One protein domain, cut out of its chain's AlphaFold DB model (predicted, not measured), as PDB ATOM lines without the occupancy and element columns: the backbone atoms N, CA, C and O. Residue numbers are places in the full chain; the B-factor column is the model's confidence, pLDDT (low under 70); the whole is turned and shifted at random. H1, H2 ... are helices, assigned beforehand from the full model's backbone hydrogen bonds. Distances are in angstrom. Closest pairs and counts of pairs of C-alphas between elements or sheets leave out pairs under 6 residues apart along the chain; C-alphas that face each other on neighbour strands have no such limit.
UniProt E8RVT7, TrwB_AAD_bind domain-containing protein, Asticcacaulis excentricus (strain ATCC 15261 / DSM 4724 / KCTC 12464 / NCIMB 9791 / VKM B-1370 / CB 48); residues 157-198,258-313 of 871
ATOM      1  N   THR A 157     179.866 189.237  83.748       88.81
ATOM      2  CA  THR A 157     181.209 189.804  83.951       88.81
ATOM      3  C   THR A 157     181.896 189.170  85.154       88.81
ATOM      4  O   THR A 157     181.237 188.835  86.145       88.81
ATOM      5  N   ILE A 158     183.222 189.033  85.077       90.62
ATOM      6  CA  ILE A 158     184.068 188.604  86.196       90.62
ATOM      7  C   ILE A 158     184.707 189.835  86.824       90.62
ATOM      8  O   ILE A 158     185.248 190.692  86.128       90.62
ATOM      9  N   ALA A 159     184.693 189.919  88.150       92.38
ATOM     10  CA  ALA A 159     185.432 190.939  88.878       92.38
ATOM     11  C   ALA A 159     186.212 190.332  90.043       92.38
ATOM     12  O   ALA A 159     185.897 189.254  90.547       92.38
ATOM     13  N   SER A 160     187.229 191.052  90.513       94.25
ATOM     14  CA  SER A 160     187.905 190.692  91.758       94.25
ATOM     15  C   SER A 160     186.946 190.808  92.949       94.25
ATOM     16  O   SER A 160     186.027 191.631  92.952       94.25
ATOM     17  N   VAL A 161     187.205 190.041  94.013       93.75
ATOM     18  CA  VAL A 161     186.426 190.113  95.265       93.75
ATOM     19  C   VAL A 161     186.393 191.536  95.830       93.75
ATOM     20  O   VAL A 161     185.372 191.965  96.355       93.75
ATOM     21  N   ALA A 162     187.485 192.298  95.695       94.12
ATOM     22  CA  ALA A 162     187.548 193.689  96.138       94.12
ATOM     23  C   ALA A 162     186.585 194.595  95.349       94.12
ATOM     24  O   ALA A 162     185.850 195.373  95.953       94.12
ATOM     25  N   SER A 163     186.537 194.444  94.021       93.81
ATOM     26  CA  SER A 163     185.602 195.186  93.166       93.81
ATOM     27  C   SER A 163     184.148 194.804  93.457       93.81
ATOM     28  O   SER A 163     183.300 195.684  93.605       93.81
ATOM     29  N   LEU A 164     183.858 193.507  93.635       94.44
ATOM     30  CA  LEU A 164     182.524 193.050  94.033       94.44
ATOM     31  C   LEU A 164     182.112 193.643  95.390       94.44
ATOM     32  O   LEU A 164     181.031 194.218  95.492       94.44
ATOM     33  N   ARG A 165     182.984 193.577  96.408       94.44
ATOM     34  CA  ARG A 165     182.739 194.185  97.728       94.44
ATOM     35  C   ARG A 165     182.453 195.677  97.620       94.44
ATOM     36  O   ARG A 165     181.482 196.138  98.203       94.44
ATOM     37  N   GLN A 166     183.238 196.419  96.843       93.06
ATOM     38  CA  GLN A 166     183.025 197.853  96.648       93.06
ATOM     39  C   GLN A 166     181.671 198.146  95.985       93.06
ATOM     40  O   GLN A 166     180.964 199.068  96.392       93.06
ATOM     41  N   GLN A 167     181.277 197.354  94.981       93.25
ATOM     42  CA  GLN A 167     179.973 197.501  94.328       93.25
ATOM     43  C   GLN A 167     178.808 197.184  95.269       93.25
ATOM     44  O   GLN A 167     177.806 197.900  95.243       93.25
ATOM     45  N   ILE A 168     178.931 196.137  96.091       94.00
ATOM     46  CA  ILE A 168     177.913 195.776  97.082       94.00
ATOM     47  C   ILE A 168     177.847 196.830  98.185       94.00
ATOM     48  O   ILE A 168     176.754 197.251  98.535       94.00
ATOM     49  N   GLN A 169     178.983 197.321  98.680       92.12
ATOM     50  CA  GLN A 169     179.026 198.367  99.701       92.12
ATOM     51  C   GLN A 169     178.373 199.658  99.202       92.12
ATOM     52  O   GLN A 169     177.589 200.265  99.925       92.12
ATOM     53  N   LYS A 170     178.640 200.056  97.950       91.69
ATOM     54  CA  LYS A 170     177.972 201.206  97.326       91.69
ATOM     55  C   LYS A 170     176.456 201.006  97.279       91.69
ATOM     56  O   LYS A 170     175.722 201.886  97.710       91.69
ATOM     57  N   PHE A 171     176.005 199.840  96.814       93.50
ATOM     58  CA  PHE A 171     174.582 199.500  96.782       93.50
ATOM     59  C   PHE A 171     173.953 199.501  98.184       93.50
ATOM     60  O   PHE A 171     172.924 200.132  98.396       93.50
ATOM     61  N   ASN A 172     174.593 198.858  99.160       93.62
ATOM     62  CA  ASN A 172     174.124 198.793 100.539       93.62
ATOM     63  C   ASN A 172     174.060 200.182 101.182       93.62
ATOM     64  O   ASN A 172     173.098 200.477 101.883       93.62
ATOM     65  N   ALA A 173     175.041 201.050 100.925       91.88
ATOM     66  CA  ALA A 173     175.019 202.424 101.412       91.88
ATOM     67  C   ALA A 173     173.832 203.201 100.829       91.88
ATOM     68  O   ALA A 173     173.155 203.918 101.562       91.88
ATOM     69  N   ASP A 174     173.542 203.024  99.537       91.06
ATOM     70  CA  ASP A 174     172.380 203.639  98.890       91.06
ATOM     71  C   ASP A 174     171.053 203.110  99.465       91.06
ATOM     72  O   ASP A 174     170.138 203.894  99.716       91.06
ATOM     73  N   GLU A 175     170.951 201.810  99.750       91.62
ATOM     74  CA  GLU A 175     169.766 201.222 100.387       91.62
ATOM     75  C   GLU A 175     169.571 201.704 101.834       91.62
ATOM     76  O   GLU A 175     168.464 202.093 102.206       91.62
ATOM     77  N   ILE A 176     170.633 201.779 102.644       92.31
ATOM     78  CA  ILE A 176     170.533 202.306 104.017       92.31
ATOM     79  C   ILE A 176     170.173 203.796 103.996       92.31
ATOM     80  O   ILE A 176     169.349 204.237 104.797       92.31
ATOM     81  N   ARG A 177     170.699 204.581 103.042       92.00
ATOM     82  CA  ARG A 177     170.269 205.978 102.848       92.00
ATOM     83  C   ARG A 177     168.772 206.070 102.571       92.00
ATOM     84  O   ARG A 177     168.122 206.941 103.139       92.00
ATOM     85  N   LYS A 178     168.212 205.186 101.736       91.31
ATOM     86  CA  LYS A 178     166.762 205.143 101.475       91.31
ATOM     87  C   LYS A 178     165.965 204.813 102.738       91.31
ATOM     88  O   LYS A 178     164.967 205.483 102.995       91.31
ATOM     89  N   LEU A 179     166.410 203.836 103.536       91.25
ATOM     90  CA  LEU A 179     165.776 203.488 104.817       91.25
ATOM     91  C   LEU A 179     165.776 204.678 105.781       91.25
ATOM     92  O   LEU A 179     164.718 205.106 106.240       91.25
ATOM     93  N   ASN A 180     166.947 205.284 105.985       93.12
ATOM     94  CA  ASN A 180     167.117 206.472 106.815       93.12
ATOM     95  C   ASN A 180     166.236 207.632 106.338       93.12
ATOM     96  O   ASN A 180     165.595 208.297 107.147       93.12
ATOM     97  N   ARG A 181     166.178 207.867 105.022       91.94
ATOM     98  CA  ARG A 181     165.337 208.914 104.435       91.94
ATOM     99  C   ARG A 181     163.864 208.676 104.735       91.94
ATOM    100  O   ARG A 181     163.223 209.567 105.275       91.94
ATOM    101  N   LYS A 182     163.365 207.464 104.488       92.31
ATOM    102  CA  LYS A 182     161.976 207.078 104.767       92.31
ATOM    103  C   LYS A 182     161.619 207.208 106.252       92.31
ATOM    104  O   LYS A 182     160.520 207.644 106.584       92.31
ATOM    105  N   ALA A 183     162.539 206.852 107.150       91.62
ATOM    106  CA  ALA A 183     162.340 207.015 108.586       91.62
ATOM    107  C   ALA A 183     162.227 208.500 108.977       91.62
ATOM    108  O   ALA A 183     161.303 208.887 109.689       91.62
ATOM    109  N   ILE A 184     163.110 209.364 108.471       92.44
ATOM    110  CA  ILE A 184     163.036 210.804 108.761       92.44
ATOM    111  C   ILE A 184     161.815 211.461 108.100       92.44
ATOM    112  O   ILE A 184     161.188 212.320 108.717       92.44
ATOM    113  N   GLU A 185     161.412 211.036 106.902       91.94
ATOM    114  CA  GLU A 185     160.156 211.470 106.275       91.94
ATOM    115  C   GLU A 185     158.951 211.154 107.163       91.94
ATOM    116  O   GLU A 185     158.113 212.027 107.387       91.94
ATOM    117  N   ALA A 186     158.889 209.935 107.707       90.75
ATOM    118  CA  ALA A 186     157.828 209.517 108.619       90.75
ATOM    119  C   ALA A 186     157.839 210.316 109.934       90.75
ATOM    120  O   ALA A 186     156.777 210.657 110.447       90.75
ATOM    121  N   LEU A 187     159.024 210.659 110.454       89.62
ATOM    122  CA  LEU A 187     159.172 211.473 111.664       89.62
ATOM    123  C   LEU A 187     158.723 212.931 111.455       89.62
ATOM    124  O   LEU A 187     158.137 213.536 112.347       89.62
ATOM    125  N   VAL A 188     159.036 213.518 110.295       89.31
ATOM    126  CA  VAL A 188     158.823 214.951 110.012       89.31
ATOM    127  C   VAL A 188     157.478 215.214 109.323       89.31
ATOM    128  O   VAL A 188     156.977 216.338 109.364       89.31
ATOM    129  N   GLY A 189     156.900 214.209 108.659       86.62
ATOM    130  CA  GLY A 189     155.676 214.335 107.863       86.62
ATOM    131  C   GLY A 189     155.865 215.111 106.553       86.62
ATOM    132  O   GLY A 189     154.896 215.623 105.994       86.62
ATOM    133  N   LYS A 190     157.108 215.247 106.068       86.56
ATOM    134  CA  LYS A 190     157.452 215.939 104.814       86.56
ATOM    135  C   LYS A 190     158.373 215.070 103.954       86.56
ATOM    136  O   LYS A 190     159.258 214.428 104.517       86.56
ATOM    137  N   PRO A 191     158.213 215.091 102.617       86.69
ATOM    138  CA  PRO A 191     159.032 214.287 101.715       86.69
ATOM    139  C   PRO A 191     160.502 214.724 101.748       86.69
ATOM    140  O   PRO A 191     160.808 215.908 101.930       86.69
ATOM    141  N   ALA A 192     161.416 213.772 101.558       85.94
ATOM    142  CA  ALA A 192     162.838 214.042 101.482       85.94
ATOM    143  C   ALA A 192     163.172 214.754 100.161       85.94
ATOM    144  O   ALA A 192     162.573 214.473  99.119       85.94
ATOM    145  N   PRO A 193     164.160 215.663 100.172       86.88
ATOM    146  CA  PRO A 193     164.655 216.271  98.950       86.88
ATOM    147  C   PRO A 193     165.300 215.208  98.046       86.88
ATOM    148  O   PRO A 193     165.841 214.215  98.553       86.88
ATOM    149  N   PRO A 194     165.294 215.402  96.714       81.00
ATOM    150  CA  PRO A 194     165.986 214.504  95.798       81.00
ATOM    151  C   PRO A 194     167.473 214.411  96.160       81.00
ATOM    152  O   PRO A 194     168.071 215.383  96.618       81.00
ATOM    153  N   ILE A 195     168.068 213.233  95.958       73.75
ATOM    154  CA  ILE A 195     169.507 213.036  96.163       73.75
ATOM    155  C   ILE A 195     170.233 213.952  95.177       73.75
ATOM    156  O   ILE A 195     170.134 213.762  93.960       73.75
ATOM    157  N   GLU A 196     170.967 214.940  95.691       59.78
ATOM    158  CA  GLU A 196     171.899 215.697  94.869       59.78
ATOM    159  C   GLU A 196     172.965 214.711  94.398       59.78
ATOM    160  O   GLU A 196     173.843 214.297  95.154       59.78
ATOM    161  N   LYS A 197     172.882 214.287  93.132       52.03
ATOM    162  CA  LYS A 197     174.000 213.605  92.489       52.03
ATOM    163  C   LYS A 197     175.145 214.604  92.511       52.03
ATOM    164  O   LYS A 197     175.181 215.497  91.666       52.03
ATOM    165  N   HIS A 198     176.063 214.474  93.470       47.94
ATOM    166  CA  HIS A 198     177.354 215.130  93.379       47.94
ATOM    167  C   HIS A 198     177.906 214.742  92.016       47.94
ATOM    168  O   HIS A 198     178.232 213.581  91.770       47.94
ATOM    169  N   SER A 258     157.629 222.232 114.844       57.06
ATOM    170  CA  SER A 258     157.661 221.604 113.520       57.06
ATOM    171  C   SER A 258     158.581 222.289 112.493       57.06
ATOM    172  O   SER A 258     159.153 221.602 111.644       57.06
ATOM    173  N   VAL A 259     158.783 223.611 112.553       61.41
ATOM    174  CA  VAL A 259     159.669 224.348 111.626       61.41
ATOM    175  C   VAL A 259     161.142 224.061 111.931       61.41
ATOM    176  O   VAL A 259     161.932 223.830 111.012       61.41
ATOM    177  N   ALA A 260     161.505 223.990 113.215       75.19
ATOM    178  CA  ALA A 260     162.859 223.655 113.656       75.19
ATOM    179  C   ALA A 260     163.244 222.204 113.304       75.19
ATOM    180  O   ALA A 260     164.343 221.960 112.801       75.19
ATOM    181  N   LEU A 261     162.315 221.257 113.490       83.00
ATOM    182  CA  LEU A 261     162.523 219.841 113.171       83.00
ATOM    183  C   LEU A 261     162.774 219.619 111.669       83.00
ATOM    184  O   LEU A 261     163.659 218.859 111.283       83.00
ATOM    185  N   HIS A 262     162.042 220.333 110.810       84.75
ATOM    186  CA  HIS A 262     162.240 220.246 109.366       84.75
ATOM    187  C   HIS A 262     163.624 220.756 108.925       84.75
ATOM    188  O   HIS A 262     164.268 220.137 108.079       84.75
ATOM    189  N   GLY A 263     164.119 221.845 109.525       84.25
ATOM    190  CA  GLY A 263     165.468 222.355 109.254       84.25
ATOM    191  C   GLY A 263     166.572 221.371 109.661       84.25
ATOM    192  O   GLY A 263     167.550 221.196 108.931       84.25
ATOM    193  N   GLN A 264     166.398 220.675 110.788       88.31
ATOM    194  CA  GLN A 264     167.311 219.610 111.218       88.31
ATOM    195  C   GLN A 264     167.281 218.415 110.258       88.31
ATOM    196  O   GLN A 264     168.338 217.909 109.886       88.31
ATOM    197  N   ALA A 265     166.098 218.014 109.788       88.69
ATOM    198  CA  ALA A 265     165.949 216.931 108.818       88.69
ATOM    199  C   ALA A 265     166.656 217.225 107.484       88.69
ATOM    200  O   ALA A 265     167.317 216.353 106.929       88.69
ATOM    201  N   LEU A 266     166.610 218.469 106.994       88.75
ATOM    202  CA  LEU A 266     167.364 218.869 105.799       88.75
ATOM    203  C   LEU A 266     168.882 218.724 105.990       88.75
ATOM    204  O   LEU A 266     169.579 218.262 105.085       88.75
ATOM    205  N   ARG A 267     169.397 219.072 107.176       88.12
ATOM    206  CA  ARG A 267     170.812 218.851 107.515       88.12
ATOM    207  C   ARG A 267     171.148 217.367 107.630       88.12
ATOM    208  O   ARG A 267     172.203 216.969 107.147       88.12
ATOM    209  N   TYR A 268     170.250 216.560 108.193       90.44
ATOM    210  CA  TYR A 268     170.388 215.104 108.249       90.44
ATOM    211  C   TYR A 268     170.523 214.493 106.854       90.44
ATOM    212  O   TYR A 268     171.474 213.758 106.603       90.44
ATOM    213  N   TYR A 269     169.618 214.838 105.927       90.50
ATOM    214  CA  TYR A 269     169.662 214.334 104.551       90.50
ATOM    215  C   TYR A 269     170.986 214.678 103.864       90.50
ATOM    216  O   TYR A 269     171.602 213.807 103.256       90.50
ATOM    217  N   ARG A 270     171.473 215.915 104.032       88.38
ATOM    218  CA  ARG A 270     172.786 216.320 103.517       88.38
ATOM    219  C   ARG A 270     173.918 215.510 104.155       88.38
ATOM    220  O   ARG A 270     174.832 215.110 103.445       88.38
ATOM    221  N   ALA A 271     173.871 215.269 105.464       87.06
ATOM    222  CA  ALA A 271     174.922 214.551 106.180       87.06
ATOM    223  C   ALA A 271     175.073 213.097 105.700       87.06
ATOM    224  O   ALA A 271     176.196 212.662 105.449       87.06
ATOM    225  N   ILE A 272     173.970 212.360 105.516       89.12
ATOM    226  CA  ILE A 272     174.009 210.945 105.090       89.12
ATOM    227  C   ILE A 272     174.369 210.752 103.604       89.12
ATOM    228  O   ILE A 272     174.836 209.679 103.203       89.12
ATOM    229  N   ASP A 273     174.173 211.780 102.775       87.12
ATOM    230  CA  ASP A 273     174.554 211.764 101.358       87.12
ATOM    231  C   ASP A 273     176.067 211.954 101.158       87.12
ATOM    232  O   ASP A 273     176.614 211.552 100.127       87.12
ATOM    233  N   LEU A 274     176.773 212.518 102.148       85.88
ATOM    234  CA  LEU A 274     178.220 212.697 102.071       85.88
ATOM    235  C   LEU A 274     178.943 211.337 102.041       85.88
ATOM    236  O   LEU A 274     178.604 210.431 102.809       85.88
ATOM    237  N   PRO A 275     180.023 211.191 101.247       82.81
ATOM    238  CA  PRO A 275     180.877 210.000 101.287       82.81
ATOM    239  C   PRO A 275     181.416 209.699 102.694       82.81
ATOM    240  O   PRO A 275     181.555 208.538 103.074       82.81
ATOM    241  N   ASN A 276     181.643 210.753 103.487       85.38
ATOM    242  CA  ASN A 276     182.172 210.675 104.848       85.38
ATOM    243  C   ASN A 276     181.246 209.946 105.834       85.38
ATOM    244  O   ASN A 276     181.713 209.480 106.871       85.38
ATOM    245  N   TRP A 277     179.948 209.837 105.531       87.44
ATOM    246  CA  TRP A 277     179.015 209.057 106.345       87.44
ATOM    247  C   TRP A 277     179.313 207.555 106.266       87.44
ATOM    248  O   TRP A 277     179.278 206.863 107.281       87.44
ATOM    249  N   VAL A 278     179.709 207.062 105.086       84.81
ATOM    250  CA  VAL A 278     180.079 205.652 104.883       84.81
ATOM    251  C   VAL A 278     181.406 205.321 105.571       84.81
ATOM    252  O   VAL A 278     181.541 204.249 106.152       84.81
ATOM    253  N   SER A 279     182.377 206.241 105.550       84.25
ATOM    254  CA  SER A 279     183.658 206.073 106.255       84.25
ATOM    255  C   SER A 279     183.590 206.370 107.755       84.25
ATOM    256  O   SER A 279     184.582 206.161 108.451       84.25
ATOM    257  N   GLY A 280     182.460 206.870 108.267       83.25
ATOM    258  CA  GLY A 280     182.303 207.236 109.677       83.25
ATOM    259  C   GLY A 280     183.091 208.483 110.101       83.25
ATOM    260  O   GLY A 280     183.357 208.667 111.284       83.25
ATOM    261  N   THR A 281     183.474 209.347 109.157       86.00
ATOM    262  CA  THR A 281     184.313 210.540 109.387       86.00
ATOM    263  C   THR A 281     183.532 211.842 109.181       86.00
ATOM    264  O   THR A 281     184.031 212.792 108.574       86.00
ATOM    265  N   LEU A 282     182.276 211.880 109.632       84.00
ATOM    266  CA  LEU A 282     181.455 213.093 109.599       84.00
ATOM    267  C   LEU A 282     182.006 214.180 110.533       84.00
ATOM    268  O   LEU A 282     182.614 213.892 111.564       84.00
ATOM    269  N   ALA A 283     181.761 215.445 110.181       86.50
ATOM    270  CA  ALA A 283     182.031 216.565 111.076       86.50
ATOM    271  C   ALA A 283     181.170 216.436 112.341       86.50
ATOM    272  O   ALA A 283     180.008 216.038 112.256       86.50
ATOM    273  N   LYS A 284     181.714 216.819 113.504       85.75
ATOM    274  CA  LYS A 284     181.038 216.665 114.804       85.75
ATOM    275  C   LYS A 284     179.611 217.227 114.794       85.75
ATOM    276  O   LYS A 284     178.686 216.540 115.194       85.75
ATOM    277  N   SER A 285     179.418 218.419 114.226       84.69
ATOM    278  CA  SER A 285     178.099 219.052 114.127       84.69
ATOM    279  C   SER A 285     177.078 218.267 113.302       84.69
ATOM    280  O   SER A 285     175.884 218.388 113.550       84.69
ATOM    281  N   ASP A 286     177.523 217.522 112.290       86.12
ATOM    282  CA  ASP A 286     176.634 216.721 111.448       86.12
ATOM    283  C   ASP A 286     176.370 215.358 112.096       86.12
ATOM    284  O   ASP A 286     175.234 214.895 112.082       86.12
ATOM    285  N   ALA A 287     177.380 214.764 112.740       86.75
ATOM    286  CA  ALA A 287     177.215 213.562 113.554       86.75
ATOM    287  C   ALA A 287     176.224 213.787 114.710       86.75
ATOM    288  O   ALA A 287     175.331 212.968 114.900       86.75
ATOM    289  N   ASP A 288     176.315 214.920 115.414       87.88
ATOM    290  CA  ASP A 288     175.402 215.276 116.509       87.88
ATOM    291  C   ASP A 288     173.939 215.376 116.023       87.88
ATOM    292  O   ASP A 288     173.018 214.933 116.706       87.88
ATOM    293  N   ILE A 289     173.713 215.905 114.812       89.25
ATOM    294  CA  ILE A 289     172.372 215.992 114.203       89.25
ATOM    295  C   ILE A 289     171.858 214.617 113.788       89.25
ATOM    296  O   ILE A 289     170.687 214.307 114.018       89.25
ATOM    297  N   VAL A 290     172.715 213.804 113.163       90.44
ATOM    298  CA  VAL A 290     172.363 212.426 112.798       90.44
ATOM    299  C   VAL A 290     171.994 211.643 114.052       90.44
ATOM    300  O   VAL A 290     170.969 210.967 114.060       90.44
ATOM    301  N   HIS A 291     172.748 211.808 115.134       91.88
ATOM    302  CA  HIS A 291     172.492 211.159 116.409       91.88
ATOM    303  C   HIS A 291     171.160 211.599 117.050       91.88
ATOM    304  O   HIS A 291     170.321 210.747 117.347       91.88
ATOM    305  N   ASP A 292     170.912 212.909 117.199       90.56
ATOM    306  CA  ASP A 292     169.678 213.437 117.812       90.56
ATOM    307  C   ASP A 292     168.419 212.973 117.060       90.56
ATOM    308  O   ASP A 292     167.473 212.451 117.655       90.56
ATOM    309  N   LEU A 293     168.413 213.085 115.728       90.38
ATOM    310  CA  LEU A 293     167.267 212.658 114.922       90.38
ATOM    311  C   LEU A 293     167.087 211.138 114.905       90.38
ATOM    312  O   LEU A 293     165.949 210.668 114.890       90.38
ATOM    313  N   THR A 294     168.179 210.374 114.969       91.25
ATOM    314  CA  THR A 294     168.133 208.912 115.112       91.25
ATOM    315  C   THR A 294     167.459 208.513 116.425       91.25
ATOM    316  O   THR A 294     166.587 207.644 116.428       91.25
ATOM    317  N   ILE A 295     167.800 209.170 117.540       91.19
ATOM    318  CA  ILE A 295     167.170 208.931 118.849       91.19
ATOM    319  C   ILE A 295     165.680 209.270 118.805       91.19
ATOM    320  O   ILE A 295     164.858 208.467 119.247       91.19
ATOM    321  N   ARG A 296     165.315 210.424 118.236       91.81
ATOM    322  CA  ARG A 296     163.908 210.839 118.110       91.81
ATOM    323  C   ARG A 296     163.097 209.879 117.246       91.81
ATOM    324  O   ARG A 296     161.987 209.519 117.624       91.81
ATOM    325  N   ALA A 297     163.653 209.433 116.120       90.69
ATOM    326  CA  ALA A 297     163.017 208.445 115.253       90.69
ATOM    327  C   ALA A 297     162.792 207.113 115.989       90.69
ATOM    328  O   ALA A 297     161.681 206.582 115.970       90.69
ATOM    329  N   ARG A 298     163.801 206.615 116.715       90.50
ATOM    330  CA  ARG A 298     163.674 205.392 117.525       90.50
ATOM    331  C   ARG A 298     162.638 205.540 118.640       90.50
ATOM    332  O   ARG A 298     161.845 204.626 118.840       90.50
ATOM    333  N   ALA A 299     162.592 206.691 119.313       90.50
ATOM    334  CA  ALA A 299     161.574 206.995 120.322       90.50
ATOM    335  C   ALA A 299     160.150 207.042 119.735       90.50
ATOM    336  O   ALA A 299     159.192 206.704 120.422       90.50
ATOM    337  N   ALA A 300     160.015 207.394 118.452       89.12
ATOM    338  CA  ALA A 300     158.759 207.341 117.702       89.12
ATOM    339  C   ALA A 300     158.421 205.938 117.143       89.12
ATOM    340  O   ALA A 300     157.466 205.795 116.382       89.12
ATOM    341  N   GLY A 301     159.193 204.899 117.487       85.88
ATOM    342  CA  GLY A 301     158.974 203.523 117.028       85.88
ATOM    343  C   GLY A 301     159.534 203.210 115.635       85.88
ATOM    344  O   GLY A 301     159.257 202.143 115.087       85.88
ATOM    345  N   LEU A 302     160.331 204.107 115.047       87.25
ATOM    346  CA  LEU A 302     160.991 203.896 113.757       87.25
ATOM    347  C   LEU A 302     162.364 203.251 113.991       87.25
ATOM    348  O   LEU A 302     163.359 203.936 114.214       87.25
ATOM    349  N   SER A 303     162.410 201.919 113.975       79.38
ATOM    350  CA  SER A 303     163.628 201.141 114.252       79.38
ATOM    351  C   SER A 303     164.602 201.052 113.073       79.38
ATOM    352  O   SER A 303     165.796 200.868 113.292       79.38
ATOM    353  N   ASP A 304     164.118 201.209 111.836       83.25
ATOM    354  CA  ASP A 304     164.905 201.060 110.601       83.25
ATOM    355  C   ASP A 304     165.695 202.336 110.256       83.25
ATOM    356  O   ASP A 304     165.630 202.852 109.139       83.25
ATOM    357  N   ILE A 305     166.419 202.869 111.243       89.69
ATOM    358  CA  ILE A 305     167.254 204.064 111.119       89.69
ATOM    359  C   ILE A 305     168.632 203.855 111.759       89.69
ATOM    360  O   ILE A 305     168.771 203.408 112.907       89.69
ATOM    361  N   TYR A 306     169.661 204.202 110.992       90.69
ATOM    362  CA  TYR A 306     171.058 203.888 111.266       90.69
ATOM    363  C   TYR A 306     171.889 205.170 111.280       90.69
ATOM    364  O   TYR A 306     171.914 205.905 110.292       90.69
ATOM    365  N   GLU A 307     172.581 205.426 112.392       88.56
ATOM    366  CA  GLU A 307     173.411 206.622 112.555       88.56
ATOM    367  C   GLU A 307     174.627 206.559 111.623       88.56
ATOM    368  O   GLU A 307     174.973 207.545 110.974       88.56
ATOM    369  N   ARG A 308     175.249 205.384 111.501       87.88
ATOM    370  CA  ARG A 308     176.401 205.123 110.634       87.88
ATOM    371  C   ARG A 308     176.122 203.940 109.724       87.88
ATOM    372  O   ARG A 308     175.366 203.036 110.064       87.88
ATOM    373  N   PHE A 309     176.811 203.906 108.585       86.88
ATOM    374  CA  PHE A 309     176.763 202.759 107.677       86.88
ATOM    375  C   PHE A 309     177.148 201.450 108.388       86.88
ATOM    376  O   PHE A 309     176.473 200.439 108.232       86.88
ATOM    377  N   SER A 310     178.197 201.498 109.216       86.50
ATOM    378  CA  SER A 310     178.702 200.357 109.988       86.50
ATOM    379  C   SER A 310     177.735 199.823 111.041       86.50
ATOM    380  O   SER A 310     177.947 198.720 111.528       86.50
ATOM    381  N   ASP A 311     176.712 200.595 111.419       86.94
ATOM    382  CA  ASP A 311     175.731 200.168 112.422       86.94
ATOM    383  C   ASP A 311     174.764 199.123 111.849       86.94
ATOM    384  O   ASP A 311     174.083 198.420 112.596       86.94
ATOM    385  N   TYR A 312     174.688 199.023 110.518       86.44
ATOM    386  CA  TYR A 312     173.981 197.946 109.851       86.44
ATOM    387  C   TYR A 312     174.882 196.708 109.776       86.44
ATOM    388  O   TYR A 312     175.848 196.648 109.018       86.44
ATOM    389  N   GLU A 313     174.530 195.676 110.533       88.06
ATOM    390  CA  GLU A 313     175.253 194.404 110.519       88.06
ATOM    391  C   GLU A 313     174.969 193.628 109.230       88.06
ATOM    392  O   GLU A 313     173.886 193.092 109.055       88.06
TER     393      GLU A 313
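What this domain is: This is residues 157 to 198 and 258 to 313 of the 871 residues of the protein "TrwB_AAD_bind domain-containing protein" of Asticcacaulis excentricus (strain ATCC 15261 / DSM 4724 / KCTC 12464 / NCIMB 9791 / VKM B-1370 / CB 48) (UniProt E8RVT7). A long helix, H1, has H2 side by side with its last part, running opposite ways, and H4 crosses over both; residues 157 to 168 stick out and lengthen the whole. The printed part has 98 residues with four named helices, H1, H2, H3 and H4 in chain order, and is all helix. It is compact, with a radius of gyration of the C-alphas of 14.2 A and spans of 50 by 26 by 23 A.

Where its parts are: Find C-alpha 161 at (186.426, 190.113, 95.265); from there H1, residues 161 to 188, runs 40.0 A. H2, residues 258 to 273, runs 23.0 A; H3 is residues 275 to 278. H4, residues 284 to 299, runs 22.4 A to C-alpha 299 at (161.574, 206.995, 120.322).

How they stand to each other: Look at residues 177 to 188 of H1, which touch H2 at a shallow tilt of 3 degrees; the closest C-alphas, Val 188 and His 262, are 6.3 A apart. H4 touches H2 at a steep tilt of 63 degrees, closest at the C-alphas of Tyr 268 and Val 290, 5.6 A. H4 touches H1 with residues 293 to 297 alone, closest at the C-alphas of Leu 187 and Ala 297, 6.1 A. H3 is close to but not clearly touching H1, with the C-alphas of Ala 173 and Val 278 6.9 A apart. Every O i to N i+4 pair is within hydrogen-bond range in H1 and H2, and 11 of 12 in H4; H3 is too short for one.

The domain as a whole: Residues 199 to 257 are not printed, and C-alphas 198 and 258 are 28.9 A apart across this cut. Residues 300 to 313 hold no named element. Low confidence, under 70, falls at residues 196 to 198 and 258 to 259.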